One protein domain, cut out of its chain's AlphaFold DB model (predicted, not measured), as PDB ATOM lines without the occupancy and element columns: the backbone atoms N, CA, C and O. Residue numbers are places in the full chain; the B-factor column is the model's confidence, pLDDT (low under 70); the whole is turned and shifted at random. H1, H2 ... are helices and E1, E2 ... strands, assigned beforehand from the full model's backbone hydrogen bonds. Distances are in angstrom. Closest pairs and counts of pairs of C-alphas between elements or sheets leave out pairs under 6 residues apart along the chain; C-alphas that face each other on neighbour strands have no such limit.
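What this domain is: This is residues 38 to 117 of the 117 residues of an uncharacterized protein of Hyphomicrobiales bacterium (UniProt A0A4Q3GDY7). A twisted antiparallel sheet forms a long slab, with helix H1 running along one face and the short helix H2 set more loosely over the opposite face. The long strands E1 and E4 lie side by side, with E5 on the other side of E4, while the short strands E2 and E3 lie one after the other along the free side of E1. The printed part has 80 residues, with two named helices and five named strands in the order E1, E2, E3, H1, E4, E5, H2, and its class is mixed, helices and strands. The whole is compact, with a radius of gyration of the C-alphas of 12.9 A, yet elongated in outline, spanning 42 by 24 by 18 A.

Where its parts are: E1, residues 38 to 47, begins with C-alpha 38 at (193.998, 116.577, 182.134) and is 29.7 A long. E4, residues 80 to 89, is also 29.7 A long, and E5, residues 99 to 105, is 17.8 A. E2, residues 53 to 55, and E3, residues 59 to 61, have three residues each. H1, residues 64 to 74, is 15.1 A long, with C-alpha 64 at (185.700, 115.522, 187.136). H2, residues 109 to 116, is 10.6 A long and ends with C-alpha 116 at (184.311, 115.871, 170.100).

How they stand to each other: The sheet is branched, since E1 has three neighbours. E4 is antiparallel to E1 at 158 degrees, with N 41 and O 84 within hydrogen-bond range at 2.9 A. On the other side of E1 the pairing is staggered: E3 lies beside residues 40 to 42, with N 59 and O 42 at 2.8 A, and E2 beside residues 44 to 47, with N 46 and O 54 at 2.9 A. E1 and E2 form a hairpin. E4 and E5 form another, antiparallel at 171 degrees, with N 83 and O 102 at 2.8 A. H1 is on the sheet at a height of 7.5 A, over E4 and only just over E1, on which 3 of its 11 C-alphas fall; it runs along the strands, at 18 degrees to E4 on the local plane. The closest C-alphas of H1 and E4 are those of Cys 71 and Ala 81, 5.7 A apart. H2 is on the opposite face at a height of 8.4 A, only just over E4, with 3 of its 8 C-alphas there. H2 and E5 are near each other, with 5 pairs of C-alphas within 10 A. H1 and H2 are apart. Every O i to N i+4 pair is within hydrogen-bond range in H1, and 3 of 4 are in H2.

The domain as a whole: The two C-alphas farthest apart, those of Asn 50 and Ala 91, are 42.0 A from each other. The printed part has no cut and no long link; the link from E4 to E5, 9 residues, is short, and the others are tight. Mean pLDDT of the printed part is 76.5, with residues 50 to 51 and 106 to 117 under 70.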
ATOM      1  N   THR A  38     195.421 116.750 182.441       79.75
ATOM      2  CA  THR A  38     193.998 116.577 182.134       79.75
ATOM      3  C   THR A  38     193.257 117.841 182.513       79.75
ATOM      4  O   THR A  38     193.265 118.232 183.681       79.75
ATOM      5  N   TYR A  39     192.619 118.455 181.527       81.88
ATOM      6  CA  TYR A  39     191.757 119.611 181.707       81.88
ATOM      7  C   TYR A  39     190.327 119.137 181.843       81.88
ATOM      8  O   TYR A  39     189.889 118.270 181.092       81.88
ATOM      9  N   TYR A  40     189.598 119.724 182.782       83.56
ATOM     10  CA  TYR A  40     188.167 119.512 182.914       83.56
ATOM     11  C   TYR A  40     187.481 120.831 182.598       83.56
ATOM     12  O   TYR A  40     187.725 121.829 183.275       83.56
ATOM     13  N   VAL A  41     186.631 120.844 181.580       85.94
ATOM     14  CA  VAL A  41     185.959 122.056 181.107       85.94
ATOM     15  C   VAL A  41     184.457 121.855 181.200       85.94
ATOM     16  O   VAL A  41     183.929 120.799 180.855       85.94
ATOM     17  N   VAL A  42     183.766 122.879 181.696       86.75
ATOM     18  CA  VAL A  42     182.308 122.933 181.750       86.75
ATOM     19  C   VAL A  42     181.828 124.076 180.875       86.75
ATOM     20  O   VAL A  42     182.175 125.234 181.103       86.75
ATOM     21  N   GLN A  43     180.998 123.739 179.899       86.44
ATOM     22  CA  GLN A  43     180.370 124.662 178.974       86.44
ATOM     23  C   GLN A  43     178.874 124.737 179.276       86.44
ATOM     24  O   GLN A  43     178.167 123.733 179.200       86.44
ATOM     25  N   GLY A  44     178.381 125.924 179.625       85.69
ATOM     26  CA  GLY A  44     176.946 126.180 179.763       85.69
ATOM     27  C   GLY A  44     176.353 126.761 178.483       85.69
ATOM     28  O   GLY A  44     177.049 127.428 177.717       85.69
ATOM     29  N   PHE A  45     175.064 126.524 178.274       83.38
ATOM     30  CA  PHE A  45     174.293 127.035 177.149       83.38
ATOM     31  C   PHE A  45     173.020 127.714 177.652       83.38
ATOM     32  O   PHE A  45     172.180 127.094 178.317       83.38
ATOM     33  N   VAL A  46     172.843 128.979 177.288       83.81
ATOM     34  CA  VAL A  46     171.608 129.728 177.550       83.81
ATOM     35  C   VAL A  46     170.699 129.722 176.342       83.81
ATOM     36  O   VAL A  46     171.128 129.589 175.199       83.81
ATOM     37  N   ARG A  47     169.407 129.903 176.598       78.06
ATOM     38  CA  ARG A  47     168.428 130.076 175.534       78.06
ATOM     39  C   ARG A  47     168.589 131.464 174.914       78.06
ATOM     40  O   ARG A  47     168.305 132.475 175.553       78.06
ATOM     41  N   GLY A  48     169.013 131.505 173.655       77.88
ATOM     42  CA  GLY A  48     169.032 132.718 172.851       77.88
ATOM     43  C   GLY A  48     167.632 133.206 172.479       77.88
ATOM     44  O   GLY A  48     166.642 132.480 172.589       77.88
ATOM     45  N   LYS A  49     167.549 134.439 171.963       71.62
ATOM     46  CA  LYS A  49     166.281 135.083 171.557       71.62
ATOM     47  C   LYS A  49     165.486 134.290 170.511       71.62
ATOM     48  O   LYS A  49     164.269 134.403 170.460       71.62
ATOM     49  N   ASN A  50     166.169 133.457 169.730       68.31
ATOM     50  CA  ASN A  50     165.584 132.647 168.663       68.31
ATOM     51  C   ASN A  50     165.317 131.193 169.105       68.31
ATOM     52  O   ASN A  50     165.033 130.342 168.271       68.31
ATOM     53  N   GLY A  51     165.461 130.881 170.400       68.19
ATOM     54  CA  GLY A  51     165.324 129.519 170.930       68.19
ATOM     55  C   GLY A  51     166.556 128.628 170.738       68.19
ATOM     56  O   GLY A  51     166.585 127.533 171.295       68.19
ATOM     57  N   TYR A  52     167.574 129.101 170.015       70.12
ATOM     58  CA  TYR A  52     168.843 128.395 169.845       70.12
ATOM     59  C   TYR A  52     169.699 128.449 171.119       70.12
ATOM     60  O   TYR A  52     169.711 129.485 171.796       70.12
ATOM     61  N   PRO A  53     170.423 127.365 171.447       73.50
ATOM     62  CA  PRO A  53     171.387 127.365 172.537       73.50
ATOM     63  C   PRO A  53     172.573 128.266 172.175       73.50
ATOM     64  O   PRO A  53     173.217 128.078 171.147       73.50
ATOM     65  N   ILE A  54     172.855 129.256 173.016       78.88
ATOM     66  CA  ILE A  54     174.029 130.123 172.899       78.88
ATOM     67  C   ILE A  54     175.053 129.652 173.934       78.88
ATOM     68  O   ILE A  54     174.713 129.622 175.123       78.88
ATOM     69  N   PRO A  55     176.280 129.281 173.522       78.38
ATOM     70  CA  PRO A  55     177.336 128.932 174.459       78.38
ATOM     71  C   PRO A  55     177.739 130.162 175.280       78.38
ATOM     72  O   PRO A  55     177.898 131.262 174.754       78.38
ATOM     73  N   GLU A  56     177.895 129.971 176.583       82.00
ATOM     74  CA  GLU A  56     178.406 130.994 177.498       82.00
ATOM     75  C   GLU A  56     179.914 130.851 177.734       82.00
ATOM     76  O   GLU A  56     180.605 130.110 177.043       82.00
ATOM     77  N   GLU A  57     180.446 131.561 178.724       78.75
ATOM     78  CA  GLU A  57     181.830 131.400 179.156       78.75
ATOM     79  C   GLU A  57     182.095 129.960 179.634       78.75
ATOM     80  O   GLU A  57     181.429 129.459 180.551       78.75
ATOM     81  N   SER A  58     183.073 129.302 179.006       80.44
ATOM     82  CA  SER A  58     183.605 128.010 179.434       80.44
ATOM     83  C   SER A  58     184.343 128.156 180.758       80.44
ATOM     84  O   SER A  58     185.141 129.075 180.941       80.44
ATOM     85  N   ARG A  59     184.124 127.219 181.682       81.88
ATOM     86  CA  ARG A  59     184.779 127.229 182.990       81.88
ATOM     87  C   ARG A  59     185.619 125.981 183.191       81.88
ATOM     88  O   ARG A  59     185.089 124.875 183.277       81.88
ATOM     89  N   GLU A  60     186.927 126.181 183.311       81.62
ATOM     90  CA  GLU A  60     187.854 125.125 183.702       81.62
ATOM     91  C   GLU A  60     187.704 124.807 185.193       81.62
ATOM     92  O   GLU A  60     187.503 125.689 186.040       81.62
ATOM     93  N   VAL A  61     187.779 123.524 185.522       82.94
ATOM     94  CA  VAL A  61     187.635 123.009 186.879       82.94
ATOM     95  C   VAL A  61     188.744 122.000 187.185       82.94
ATOM     96  O   VAL A  61     189.279 121.357 186.289       82.94
ATOM     97  N   PRO A  62     189.112 121.820 188.463       77.75
ATOM     98  CA  PRO A  62     190.291 121.024 188.807       77.75
ATOM     99  C   PRO A  62     190.066 119.506 188.753       77.75
ATOM    100  O   PRO A  62     191.028 118.747 188.831       77.75
ATOM    101  N   ASN A  63     188.815 119.034 188.723       81.06
ATOM    102  CA  ASN A  63     188.507 117.604 188.732       81.06
ATOM    103  C   ASN A  63     187.124 117.282 188.144       81.06
ATOM    104  O   ASN A  63     186.213 118.115 188.163       81.06
ATOM    105  N   ALA A  64     186.946 116.027 187.716       79.44
ATOM    106  CA  ALA A  64     185.700 115.522 187.136       79.44
ATOM    107  C   ALA A  64     184.484 115.651 188.071       79.44
ATOM    108  O   ALA A  64     183.375 115.944 187.625       79.44
ATOM    109  N   ARG A  65     184.677 115.473 189.385       84.75
ATOM    110  CA  ARG A  65     183.589 115.587 190.370       84.75
ATOM    111  C   ARG A  65     183.044 117.014 190.434       84.75
ATOM    112  O   ARG A  65     181.833 117.204 190.497       84.75
ATOM    113  N   TYR A  66     183.931 118.004 190.393       85.44
ATOM    114  CA  TYR A  66     183.574 119.416 190.351       85.44
ATOM    115  C   TYR A  66     182.959 119.781 189.000       85.44
ATOM    116  O   TYR A  66     181.984 120.525 188.973       85.44
ATOM    117  N   ALA A  67     183.458 119.206 187.902       85.19
ATOM    118  CA  ALA A  67     182.878 119.376 186.569       85.19
ATOM    119  C   ALA A  67     181.414 118.938 186.524       85.19
ATOM    120  O   ALA A  67     180.542 119.697 186.101       85.19
ATOM    121  N   ARG A  68     181.129 117.748 187.057       86.06
ATOM    122  CA  ARG A  68     179.768 117.229 187.164       86.06
ATOM    123  C   ARG A  68     178.887 118.094 188.065       86.06
ATOM    124  O   ARG A  68     177.801 118.475 187.648       86.06
ATOM    125  N   ALA A  69     179.363 118.442 189.261       86.75
ATOM    126  CA  ALA A  69     178.596 119.259 190.201       86.75
ATOM    127  C   ALA A  69     178.302 120.668 189.655       86.75
ATOM    128  O   ALA A  69     177.237 121.227 189.914       86.75
ATOM    129  N   LEU A  70     179.238 121.250 188.900       86.12
ATOM    130  CA  LEU A  70     179.033 122.529 188.232       86.12
ATOM    131  C   LEU A  70     178.017 122.382 187.096       86.12
ATOM    132  O   LEU A  70     177.096 123.184 187.028       86.12
ATOM    133  N   CYS A  71     178.121 121.336 186.275       85.44
ATOM    134  CA  CYS A  71     177.154 121.036 185.216       85.44
ATOM    135  C   CYS A  71     175.720 120.888 185.769       85.44
ATOM    136  O   CYS A  71     174.794 121.526 185.273       85.44
ATOM    137  N   GLU A  72     175.547 120.134 186.859       86.00
ATOM    138  CA  GLU A  72     174.256 119.982 187.552       86.00
ATOM    139  C   GLU A  72     173.747 121.310 188.132       86.00
ATOM    140  O   GLU A  72     172.562 121.614 188.035       86.00
ATOM    141  N   ARG A  73     174.635 122.146 188.685       87.00
ATOM    142  CA  ARG A  73     174.267 123.495 189.145       87.00
ATOM    143  C   ARG A  73     173.819 124.403 188.010       87.00
ATOM    144  O   ARG A  73     172.874 125.163 188.185       87.00
ATOM    145  N   LEU A  74     174.495 124.334 186.869       84.06
ATOM    146  CA  LEU A  74     174.172 125.149 185.707       84.06
ATOM    147  C   LEU A  74     172.776 124.828 185.160       84.06
ATOM    148  O   LEU A  74     172.107 125.735 184.681       84.06
ATOM    149  N   MET A  75     172.294 123.591 185.307       81.94
ATOM    150  CA  MET A  75     170.926 123.209 184.924       81.94
ATOM    151  C   MET A  75     169.811 123.894 185.706       81.94
ATOM    152  O   MET A  75     168.674 123.871 185.245       81.94
ATOM    153  N   ALA A  76     170.096 124.497 186.862       81.69
ATOM    154  CA  ALA A  76     169.075 125.241 187.594       81.69
ATOM    155  C   ALA A  76     168.612 126.487 186.817       81.69
ATOM    156  O   ALA A  76     167.422 126.791 186.809       81.69
ATOM    157  N   ASP A  77     169.546 127.155 186.129       79.06
ATOM    158  CA  ASP A  77     169.318 128.461 185.497       79.06
ATOM    159  C   ASP A  77     169.562 128.467 183.974       79.06
ATOM    160  O   ASP A  77     169.239 129.443 183.294       79.06
ATOM    161  N   ARG A  78     170.148 127.402 183.407       81.44
ATOM    162  CA  ARG A  78     170.551 127.316 181.990       81.44
ATOM    163  C   ARG A  78     169.766 126.253 181.231       81.44
ATOM    164  O   ARG A  78     169.237 125.309 181.804       81.44
ATOM    165  N   MET A  79     169.718 126.399 179.908       82.19
ATOM    166  CA  MET A  79     168.992 125.482 179.021       82.19
ATOM    167  C   MET A  79     169.740 124.159 178.819       82.19
ATOM    168  O   MET A  79     169.112 123.111 178.665       82.19
ATOM    169  N   ALA A  80     171.067 124.223 178.769       83.38
ATOM    170  CA  ALA A  80     171.927 123.071 178.544       83.38
ATOM    171  C   ALA A  80     173.317 123.287 179.160       83.38
ATOM    172  O   ALA A  80     173.724 124.417 179.429       83.38
ATOM    173  N   ALA A  81     174.029 122.198 179.431       86.00
ATOM    174  CA  ALA A  81     175.379 122.215 179.970       86.00
ATOM    175  C   ALA A  81     176.082 120.899 179.640       86.00
ATOM    176  O   ALA A  81     175.499 119.814 179.728       86.00
ATOM    177  N   VAL A  82     177.352 121.007 179.271       84.81
ATOM    178  CA  VAL A  82     178.220 119.879 178.947       84.81
ATOM    179  C   VAL A  82     179.505 120.029 179.744       84.81
ATOM    180  O   VAL A  82     180.077 121.111 179.828       84.81
ATOM    181  N   ALA A  83     179.959 118.940 180.349       87.00
ATOM    182  CA  ALA A  83     181.259 118.840 180.980       87.00
ATOM    183  C   ALA A  83     182.062 117.751 180.278       87.00
ATOM    184  O   ALA A  83     181.577 116.624 180.151       87.00
ATOM    185  N   PHE A  84     183.284 118.073 179.878       84.50
ATOM    186  CA  PHE A  84     184.202 117.128 179.255       84.50
ATOM    187  C   PHE A  84     185.597 117.241 179.868       84.50
ATOM    188  O   PHE A  84     185.971 118.271 180.437       84.50
ATOM    189  N   ALA A  85     186.347 116.151 179.793       82.38
ATOM    190  CA  ALA A  85     187.752 116.091 180.136       82.38
ATOM    191  C   ALA A  85     188.572 115.905 178.869       82.38
ATOM    192  O   ALA A  85     188.192 115.134 177.994       82.38
ATOM    193  N   ARG A  86     189.713 116.578 178.780       83.50
ATOM    194  CA  ARG A  86     190.688 116.318 177.725       83.50
ATOM    195  C   ARG A  86     192.057 116.139 178.345       83.50
ATOM    196  O   ARG A  86     192.532 117.012 179.073       83.50
ATOM    197  N   SER A  87     192.674 115.000 178.070       80.75
ATOM    198  CA  SER A  87     194.032 114.690 178.508       80.75
ATOM    199  C   SER A  87     195.005 114.932 177.362       80.75
ATOM    200  O   SER A  87     194.708 114.604 176.219       80.75
ATOM    201  N   GLY A  88     196.170 115.495 177.642       82.06
ATOM    202  CA  GLY A  88     197.204 115.683 176.629       82.06
ATOM    203  C   GLY A  88     198.522 116.126 177.226       82.06
ATOM    204  O   GLY A  88     198.596 116.492 178.404       82.06
ATOM    205  N   ASP A  89     199.569 116.078 176.416       77.12
ATOM    206  CA  ASP A  89     200.875 116.605 176.779       77.12
ATOM    207  C   ASP A  89     201.054 117.997 176.147       77.12
ATOM    208  O   ASP A  89     201.234 118.119 174.931       77.12
ATOM    209  N   PRO A  90     201.025 119.080 176.949       70.69
ATOM    210  CA  PRO A  90     201.218 120.431 176.432       70.69
ATOM    211  C   PRO A  90     202.627 120.653 175.864       70.69
ATOM    212  O   PRO A  90     202.837 121.634 175.155       70.69
ATOM    213  N   ALA A  91     203.597 119.786 176.179       70.69
ATOM    214  CA  ALA A  91     204.949 119.876 175.643       70.69
ATOM    215  C   ALA A  91     205.049 119.334 174.209       70.69
ATOM    216  O   ALA A  91     205.843 119.855 173.428       70.69
ATOM    217  N   THR A  92     204.263 118.312 173.855       72.94
ATOM    218  CA  THR A  92     204.237 117.736 172.497       72.94
ATOM    219  C   THR A  92     203.098 118.295 171.645       72.94
ATOM    220  O   THR A  92     203.148 118.192 170.422       72.94
ATOM    221  N   GLY A  93     202.085 118.902 172.274       71.94
ATOM    222  CA  GLY A  93     200.853 119.314 171.604       71.94
ATOM    223  C   GLY A  93     199.946 118.133 171.248       71.94
ATOM    224  O   GLY A  93     198.967 118.321 170.530       71.94
ATOM    225  N   GLU A  94     200.258 116.927 171.735       73.31
ATOM    226  CA  GLU A  94     199.410 115.754 171.562       73.31
ATOM    227  C   GLU A  94     198.263 115.808 172.564       73.31
ATOM    228  O   GLU A  94     198.457 115.788 173.782       73.31
ATOM    229  N   TRP A  95     197.050 115.856 172.031       75.94
ATOM    230  CA  TRP A  95     195.829 115.850 172.814       75.94
ATOM    231  C   TRP A  95     195.019 114.615 172.475       75.94
ATOM    232  O   TRP A  95     194.736 114.355 171.308       75.94
ATOM    233  N   HIS A  96     194.615 113.883 173.505       75.62
ATOM    234  CA  HIS A  96     193.659 112.800 173.371       75.62
ATOM    235  C   HIS A  96     192.249 113.344 173.120       75.62
ATOM    236  O   HIS A  96     191.973 114.541 173.297       75.62
ATOM    237  N   ASP A  97     191.367 112.438 172.714       75.31
ATOM    238  CA  ASP A  97     189.955 112.717 172.493       75.31
ATOM    239  C   ASP A  97     189.289 113.236 173.772       75.31
ATOM    240  O   ASP A  97     189.669 112.890 174.897       75.31
ATOM    241  N   ALA A  98     188.293 114.103 173.594       77.62
ATOM    242  CA  ALA A  98     187.529 114.643 174.705       77.62
ATOM    243  C   ALA A  98     186.577 113.575 175.274       77.62
ATOM    244  O   ALA A  98     185.724 113.034 174.575       77.62
ATOM    245  N   GLU A  99     186.683 113.305 176.573       81.56
ATOM    246  CA  GLU A  99     185.790 112.409 177.301       81.56
ATOM    247  C   GLU A  99     184.642 113.207 177.930       81.56
ATOM    248  O   GLU A  99     184.851 114.052 178.803       81.56
ATOM    249  N   ILE A 100     183.402 112.940 177.520       82.38
ATOM    250  CA  ILE A 100     182.226 113.612 178.085       82.38
ATOM    251  C   ILE A 100     181.928 113.041 179.477       82.38
ATOM    252  O   ILE A 100     181.541 111.887 179.627       82.38
ATOM    253  N   ILE A 101     182.039 113.886 180.503       85.50
ATOM    254  CA  ILE A 101     181.752 113.535 181.900       85.50
ATOM    255  C   ILE A 101     180.266 113.692 182.212       85.50
ATOM    256  O   ILE A 101     179.683 112.895 182.950       85.50
ATOM    257  N   CYS A 102     179.657 114.772 181.726       81.75
ATOM    258  CA  CYS A 102     178.271 115.095 182.030       81.75
ATOM    259  C   CYS A 102     177.634 115.831 180.858       81.75
ATOM    260  O   CYS A 102     178.217 116.770 180.325       81.75
ATOM    261  N   ARG A 103     176.417 115.433 180.499       82.75
ATOM    262  CA  ARG A 103     175.590 116.108 179.498       82.75
ATOM    263  C   ARG A 103     174.202 116.307 180.079       82.75
ATOM    264  O   ARG A 103     173.580 115.341 180.520       82.75
ATOM    265  N   LEU A 104     173.743 117.549 180.126       80.12
ATOM    266  CA  LEU A 104     172.438 117.895 180.670       80.12
ATOM    267  C   LEU A 104     171.747 118.927 179.771       80.12
ATOM    268  O   LEU A 104     172.380 119.843 179.247       80.12
ATOM    269  N   GLY A 105     170.432 118.771 179.616       74.94
ATOM    270  CA  GLY A 105     169.594 119.609 178.757       74.94
ATOM    271  C   GLY A 105     169.418 119.063 177.339       74.94
ATOM    272  O   GLY A 105     169.919 117.996 176.988       74.94
ATOM    273  N   ALA A 106     168.672 119.804 176.518       65.44
ATOM    274  CA  ALA A 106     168.403 119.470 175.118       65.44
ATOM    275  C   ALA A 106     169.564 119.918 174.212       65.44
ATOM    276  O   ALA A 106     169.386 120.751 173.324       65.44
ATOM    277  N   VAL A 107     170.770 119.415 174.480       59.81
ATOM    278  CA  VAL A 107     171.876 119.509 173.522       59.81
ATOM    279  C   VAL A 107     171.652 118.393 172.512       59.81
ATOM    280  O   VAL A 107     171.757 117.223 172.868       59.81
ATOM    281  N   SER A 108     171.266 118.740 171.285       57.50
ATOM    282  CA  SER A 108     171.165 117.763 170.198       57.50
ATOM    283  C   SER A 108     172.518 117.074 170.005       57.50
ATOM    284  O   SER A 108     173.545 117.749 170.022       57.50
ATOM    285  N   ASP A 109     172.522 115.754 169.790       57.62
ATOM    286  CA  ASP A 109     173.754 114.964 169.619       57.62
ATOM    287  C   ASP A 109     174.647 115.488 168.466       57.62
ATOM    288  O   ASP A 109     175.861 115.312 168.496       57.62
ATOM    289  N   GLU A 110     174.069 116.205 167.496       53.75
ATOM    290  CA  GLU A 110     174.778 116.885 166.399       53.75
ATOM    291  C   GLU A 110     175.777 117.950 166.894       53.75
ATOM    292  O   GLU A 110     176.923 117.961 166.458       53.75
ATOM    293  N   LEU A 111     175.402 118.765 167.891       55.72
ATOM    294  CA  LEU A 111     176.298 119.772 168.490       55.72
ATOM    295  C   LEU A 111     177.409 119.139 169.343       55.72
ATOM    296  O   LEU A 111     178.445 119.753 169.586       55.72
ATOM    297  N   LEU A 112     177.187 117.920 169.839       55.69
ATOM    298  CA  LEU A 112     178.189 117.162 170.589       55.69
ATOM    299  C   LEU A 112     179.226 116.525 169.664       55.69
ATOM    300  O   LEU A 112     180.398 116.476 170.029       55.69
ATOM    301  N   ALA A 113     178.811 116.056 168.484       55.38
ATOM    302  CA  ALA A 113     179.720 115.484 167.496       55.38
ATOM    303  C   ALA A 113     180.747 116.516 167.001       55.38
ATOM    304  O   ALA A 113     181.914 116.174 166.855       55.38
ATOM    305  N   GLU A 114     180.347 117.779 166.830       54.03
ATOM    306  CA  GLU A 114     181.267 118.867 166.459       54.03
ATOM    307  C   GLU A 114     182.238 119.263 167.583       54.03
ATOM    308  O   GLU A 114     183.338 119.721 167.303       54.03
ATOM    309  N   ALA A 115     181.864 119.085 168.855       47.16
ATOM    310  CA  ALA A 115     182.735 119.396 169.994       47.16
ATOM    311  C   ALA A 115     183.736 118.273 170.335       47.16
ATOM    312  O   ALA A 115     184.701 118.512 171.063       47.16
ATOM    313  N   ALA A 116     183.472 117.048 169.872       40.84
ATOM    314  CA  ALA A 116     184.311 115.871 170.100       40.84
ATOM    315  C   ALA A 116     185.198 115.499 168.895       40.84
ATOM    316  O   ALA A 116     186.068 114.642 169.054       40.84
ATOM    317  N   ALA A 117     184.966 116.110 167.726       40.56
ATOM    318  CA  ALA A 117     185.764 115.961 166.506       40.56
ATOM    319  C   ALA A 117     186.911 116.983 166.442       40.56
ATOM    320  O   ALA A 117     187.965 116.628 165.867       40.56
TER     321      ALA A 117